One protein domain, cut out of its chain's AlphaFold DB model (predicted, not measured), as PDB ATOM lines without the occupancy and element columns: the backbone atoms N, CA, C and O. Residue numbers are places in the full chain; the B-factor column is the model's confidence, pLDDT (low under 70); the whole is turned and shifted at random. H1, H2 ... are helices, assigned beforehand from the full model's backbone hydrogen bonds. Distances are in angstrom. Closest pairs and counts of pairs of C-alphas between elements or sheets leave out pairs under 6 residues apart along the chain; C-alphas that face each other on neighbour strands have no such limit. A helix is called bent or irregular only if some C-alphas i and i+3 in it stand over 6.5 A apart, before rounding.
ATOM      1  N   LEU A  41     -27.839  86.387  53.123       83.75
ATOM      2  CA  LEU A  41     -27.679  87.759  52.621       83.75
ATOM      3  C   LEU A  41     -27.908  87.868  51.106       83.75
ATOM      4  O   LEU A  41     -28.422  88.881  50.626       83.75
ATOM      5  N   VAL A  42     -27.548  86.834  50.342       83.31
ATOM      6  CA  VAL A  42     -27.812  86.775  48.895       83.31
ATOM      7  C   VAL A  42     -29.310  86.622  48.631       83.31
ATOM      8  O   VAL A  42     -29.851  87.360  47.803       83.31
ATOM      9  N   ARG A  43     -29.998  85.744  49.372       85.25
ATOM     10  CA  ARG A  43     -31.463  85.610  49.312       85.25
ATOM     11  C   ARG A  43     -32.158  86.913  49.694       85.25
ATOM     12  O   ARG A  43     -33.016  87.366  48.945       85.25
ATOM     13  N   LEU A  44     -31.748  87.550  50.789       83.12
ATOM     14  CA  LEU A  44     -32.281  88.835  51.244       83.12
ATOM     15  C   LEU A  44     -32.069  89.945  50.206       83.12
ATOM     16  O   LEU A  44     -32.961  90.749  49.942       83.12
ATOM     17  N   ARG A  45     -30.892  89.987  49.571       84.44
ATOM     18  CA  ARG A  45     -30.615  90.936  48.488       84.44
ATOM     19  C   ARG A  45     -31.516  90.678  47.281       84.44
ATOM     20  O   ARG A  45     -32.041  91.633  46.715       84.44
ATOM     21  N   ALA A  46     -31.719  89.416  46.908       84.62
ATOM     22  CA  ALA A  46     -32.593  89.039  45.801       84.62
ATOM     23  C   ALA A  46     -34.064  89.383  46.084       84.62
ATOM     24  O   ALA A  46     -34.733  89.954  45.222       84.62
ATOM     25  N   THR A  47     -34.563  89.111  47.294       84.94
ATOM     26  CA  THR A  47     -35.931  89.474  47.689       84.94
ATOM     27  C   THR A  47     -36.113  90.987  47.748       84.94
ATOM     28  O   THR A  47     -37.091  91.489  47.200       84.94
ATOM     29  N   ALA A  48     -35.158  91.735  48.307       83.06
ATOM     30  CA  ALA A  48     -35.204  93.197  48.341       83.06
ATOM     31  C   ALA A  48     -35.175  93.821  46.933       83.06
ATOM     32  O   ALA A  48     -35.911  94.774  46.669       83.06
ATOM     33  N   SER A  49     -34.375  93.267  46.011       79.81
ATOM     34  CA  SER A  49     -34.371  93.668  44.598       79.81
ATOM     35  C   SER A  49     -35.692  93.340  43.902       79.81
ATOM     36  O   SER A  49     -36.225  94.189  43.187       79.81
ATOM     37  N   ARG A  50     -36.260  92.153  44.151       85.50
ATOM     38  CA  ARG A  50     -37.563  91.734  43.610       85.50
ATOM     39  C   ARG A  50     -38.701  92.636  44.091       85.50
ATOM     40  O   ARG A  50     -39.574  92.985  43.306       85.50
ATOM     41  N   LEU A  51     -38.644  93.070  45.349       82.81
ATOM     42  CA  LEU A  51     -39.592  94.008  45.957       82.81
ATOM     43  C   LEU A  51     -39.301  95.481  45.622       82.81
ATOM     44  O   LEU A  51     -39.988  96.366  46.124       82.81
ATOM     45  N   ARG A  52     -38.288  95.760  44.786       76.81
ATOM     46  CA  ARG A  52     -37.863  97.112  44.376       76.81
ATOM     47  C   ARG A  52     -37.634  98.065  45.554       76.81
ATOM     48  O   ARG A  52     -37.815  99.276  45.427       76.81
ATOM     49  N   LEU A  53     -37.197  97.532  46.693       81.19
ATOM     50  CA  LEU A  53     -36.899  98.345  47.864       81.19
ATOM     51  C   LEU A  53     -35.678  99.216  47.562       81.19
ATOM     52  O   LEU A  53     -34.605  98.710  47.215       81.19
ATOM     53  N   GLN A  54     -35.821 100.533  47.719       75.56
ATOM     54  CA  GLN A  54     -34.683 101.447  47.680       75.56
ATOM     55  C   GLN A  54     -33.843 101.264  48.950       75.56
ATOM     56  O   GLN A  54     -33.946 102.007  49.918       75.56
ATOM     57  N   THR A  55     -32.995 100.237  48.948       72.44
ATOM     58  CA  THR A  55     -32.118  99.871  50.075       72.44
ATOM     59  C   THR A  55     -30.937 100.826  50.256       72.44
ATOM     60  O   THR A  55     -30.174 100.702  51.214       72.44
ATOM     61  N   LYS A  56     -30.750 101.781  49.336       77.44
ATOM     62  CA  LYS A  56     -29.650 102.747  49.355       77.44
ATOM     63  C   LYS A  56     -30.175 104.156  49.134       77.44
ATOM     64  O   LYS A  56     -30.956 104.395  48.221       77.44
ATOM     65  N   ARG A  57     -29.674 105.096  49.937       86.94
ATOM     66  CA  ARG A  57     -29.926 106.531  49.760       86.94
ATOM     67  C   ARG A  57     -29.314 107.013  48.441       86.94
ATOM     68  O   ARG A  57     -28.168 106.677  48.141       86.94
ATOM     69  N   GLN A  58     -30.037 107.851  47.697       82.00
ATOM     70  CA  GLN A  58     -29.590 108.367  46.396       82.00
ATOM     71  C   GLN A  58     -28.256 109.130  46.483       82.00
ATOM     72  O   GLN A  58     -27.406 108.997  45.607       82.00
ATOM     73  N   SER A  59     -28.021 109.854  47.582       85.62
ATOM     74  CA  SER A  59     -26.746 110.530  47.855       85.62
ATOM     75  C   SER A  59     -25.565 109.559  47.965       85.62
ATOM     76  O   SER A  59     -24.492 109.827  47.433       85.62
ATOM     77  N   TYR A  60     -25.771 108.399  48.593       84.12
ATOM     78  CA  TYR A  60     -24.747 107.362  48.708       84.12
ATOM     79  C   TYR A  60     -24.460 106.684  47.364       84.12
ATOM     80  O   TYR A  60     -23.304 106.405  47.054       84.12
ATOM     81  N   ILE A  61     -25.491 106.447  46.546       83.56
ATOM     82  CA  ILE A  61     -25.323 105.901  45.192       83.56
ATOM     83  C   ILE A  61     -24.473 106.858  44.347       83.56
ATOM     84  O   ILE A  61     -23.478 106.422  43.774       83.56
ATOM     85  N   ASN A  62     -24.810 108.152  44.353       84.12
ATOM     86  CA  ASN A  62     -24.083 109.182  43.611       84.12
ATOM     87  C   ASN A  62     -22.628 109.335  44.090       84.12
ATOM     88  O   ASN A  62     -21.712 109.462  43.280       84.12
ATOM     89  N   TRP A  63     -22.386 109.295  45.406       88.25
ATOM     90  CA  TRP A  63     -21.022 109.299  45.946       88.25
ATOM     91  C   TRP A  63     -20.243 108.056  45.509       88.25
ATOM     92  O   TRP A  63     -19.106 108.168  45.046       88.25
ATOM     93  N   LYS A  64     -20.864 106.873  45.596       84.75
ATOM     94  CA  LYS A  64     -20.224 105.615  45.210       84.75
ATOM     95  C   LYS A  64     -19.833 105.633  43.732       84.75
ATOM     96  O   LYS A  64     -18.703 105.274  43.415       84.75
ATOM     97  N   THR A  65     -20.710 106.090  42.841       82.06
ATOM     98  CA  THR A  65     -20.387 106.191  41.411       82.06
ATOM     99  C   THR A  65     -19.269 107.197  41.150       82.06
ATOM    100  O   THR A  65     -18.357 106.908  40.377       82.06
ATOM    101  N   ASN A  66     -19.303 108.356  41.818       78.00
ATOM    102  CA  ASN A  66     -18.374 109.454  41.551       78.00
ATOM    103  C   ASN A  66     -16.978 109.236  42.121       78.00
ATOM    104  O   ASN A  66     -16.007 109.649  41.491       78.00
ATOM    105  N   HIS A  67     -16.878 108.603  43.287       70.62
ATOM    106  CA  HIS A  67     -15.613 108.433  43.995       70.62
ATOM    107  C   HIS A  67     -15.150 106.986  43.995       70.62
ATOM    108  O   HIS A  67     -14.021 106.721  43.607       70.62
ATOM    109  N   TYR A  68     -16.008 106.041  44.376       72.12
ATOM    110  CA  TYR A  68     -15.593 104.649  44.527       72.12
ATOM    111  C   TYR A  68     -15.377 103.984  43.162       72.12
ATOM    112  O   TYR A  68     -14.280 103.535  42.845       72.12
ATOM    113  N   ASP A  69     -16.398 103.984  42.306       75.31
ATOM    114  CA  ASP A  69     -16.337 103.289  41.020       75.31
ATOM    115  C   ASP A  69     -15.408 104.015  40.028       75.31
ATOM    116  O   ASP A  69     -14.702 103.370  39.250       75.31
ATOM    117  N   ASN A  70     -15.342 105.350  40.074       67.06
ATOM    118  CA  ASN A  70     -14.420 106.125  39.239       67.06
ATOM    119  C   ASN A  70     -12.952 105.978  39.656       67.06
ATOM    120  O   ASN A  70     -12.096 105.945  38.774       67.06
ATOM    121  N   PHE A  71     -12.644 105.835  40.949       63.84
ATOM    122  CA  PHE A  71     -11.272 105.609  41.417       63.84
ATOM    123  C   PHE A  71     -10.681 104.316  40.833       63.84
ATOM    124  O   PHE A  71      -9.572 104.314  40.291       63.84
ATOM    125  N   PHE A  72     -11.455 103.225  40.833       57.78
ATOM    126  CA  PHE A  72     -11.023 101.957  40.233       57.78
ATOM    127  C   PHE A  72     -11.012 101.992  38.697       57.78
ATOM    128  O   PHE A  72     -10.090 101.455  38.079       57.78
ATOM    129  N   LYS A  73     -11.968 102.682  38.058       62.84
ATOM    130  CA  LYS A  73     -11.966 102.878  36.594       62.84
ATOM    131  C   LYS A  73     -10.763 103.697  36.113       62.84
ATOM    132  O   LYS A  73     -10.203 103.387  35.063       62.84
ATOM    133  N   GLN A  74     -10.328 104.706  36.871       60.03
ATOM    134  CA  GLN A  74      -9.138 105.502  36.544       60.03
ATOM    135  C   GLN A  74      -7.841 104.691  36.676       60.03
ATOM    136  O   GLN A  74      -6.980 104.790  35.800       60.03
ATOM    137  N   ARG A  75      -7.718 103.824  37.696       58.34
ATOM    138  CA  ARG A  75      -6.584 102.883  37.800       58.34
ATOM    139  C   ARG A  75      -6.543 101.898  36.635       58.34
ATOM    140  O   ARG A  75      -5.481 101.720  36.048       58.34
ATOM    141  N   ASN A  76      -7.680 101.319  36.246       55.78
ATOM    142  CA  ASN A  76      -7.715 100.375  35.126       55.78
ATOM    143  C   ASN A  76      -7.412 101.039  33.779       55.78
ATOM    144  O   ASN A  76      -6.718 100.446  32.963       55.78
ATOM    145  N   ARG A  77      -7.817 102.295  33.550       54.69
ATOM    146  CA  ARG A  77      -7.395 103.032  32.342       54.69
ATOM    147  C   ARG A  77      -5.884 103.285  32.289       54.69
ATOM    148  O   ARG A  77      -5.321 103.247  31.201       54.69
ATOM    149  N   LYS A  78      -5.225 103.496  33.437       50.72
ATOM    150  CA  LYS A  78      -3.753 103.565  33.509       50.72
ATOM    151  C   LYS A  78      -3.089 102.184  33.361       50.72
ATOM    152  O   LYS A  78      -1.992 102.115  32.826       50.72
ATOM    153  N   ALA A  79      -3.751 101.100  33.773       48.53
ATOM    154  CA  ALA A  79      -3.228  99.735  33.655       48.53
ATOM    155  C   ALA A  79      -3.355  99.139  32.236       48.53
ATOM    156  O   ALA A  79      -2.438  98.467  31.778       48.53
ATOM    157  N   VAL A  80      -4.436  99.434  31.502       45.50
ATOM    158  CA  VAL A  80      -4.692  98.871  30.155       45.50
ATOM    159  C   VAL A  80      -3.693  99.365  29.096       45.50
ATOM    160  O   VAL A  80      -3.474  98.692  28.096       45.50
ATOM    161  N   LEU A  81      -3.001 100.485  29.326       44.59
ATOM    162  CA  LEU A  81      -1.906 100.933  28.451       44.59
ATOM    163  C   LEU A  81      -0.581 100.173  28.678       44.59
ATOM    164  O   LEU A  81       0.373 100.395  27.937       44.59
ATOM    165  N   CYS A  82      -0.508  99.278  29.670       41.53
ATOM    166  CA  CYS A  82       0.693  98.511  30.022       41.53
ATOM    167  C   CYS A  82       0.517  96.985  29.856       41.53
ATOM    168  O   CYS A  82       1.424  96.219  30.173       41.53
ATOM    169  N   ASP A  83      -0.622  96.524  29.329       37.00
ATOM    170  CA  ASP A  83      -0.954  95.089  29.268       37.00
ATOM    171  C   ASP A  83      -0.416  94.360  28.020       37.00
ATOM    172  O   ASP A  83      -0.677  93.182  27.803       37.00
TER     173      ASP A  83
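This is residues 41 to 83 of the 213 residues of an uncharacterized protein of Crassostrea gigas (UniProt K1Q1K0). One long helix, H2, slightly bent but running nearly straight, makes most of the length, and a strung-out link, residues 51 to 57, leads to its first end from a shorter helix, H1; the two helices have no shared core. The printed part has 43 residues with two named helices, H1 then H2, and no named strand. Its class is all helix, and 33 of the 43 residues are in the helices. The whole is extended, with a radius of gyration of the C-alphas of 15.3 A, and the C-alphas span 43 by 23 by 13 A.

H2, residues 58 to 80, was assigned as one helix by its hydrogen bonds but is bent: C-alphas 66 and 69 are 6.5 A apart. Its arms, H2a, residues 58 to 66, and H2b, residues 69 to 80, stand at a shallow tilt of 15 degrees. They are near each other, with 5 pairs of C-alphas within 10 A. H1, residues 41 to 50, is apart from H2a and from H2b. In H1, H2a and H2b every O i to N i+4 pair is within hydrogen-bond range.

H2b measures 16.5 A from first to last C-alpha and ends at C-alpha 80, (-4.692, 98.871, 30.155). H2a measures 12.3 A and begins at C-alpha 58, (-29.590, 108.367, 46.396). H1 measures 14.0 A and begins at C-alpha 41, (-27.679, 87.759, 52.621).

The two C-alphas farthest apart, those of Leu 51 and Cys 82, are 43.6 A apart. The printed part has no cut. The link from H1 to H2 is short, with 7 residues. Residues 46 to 52 and 56 to 83 stand free. The mean pLDDT of the printed part is 72.3, and residues 70 to 83 are under 70.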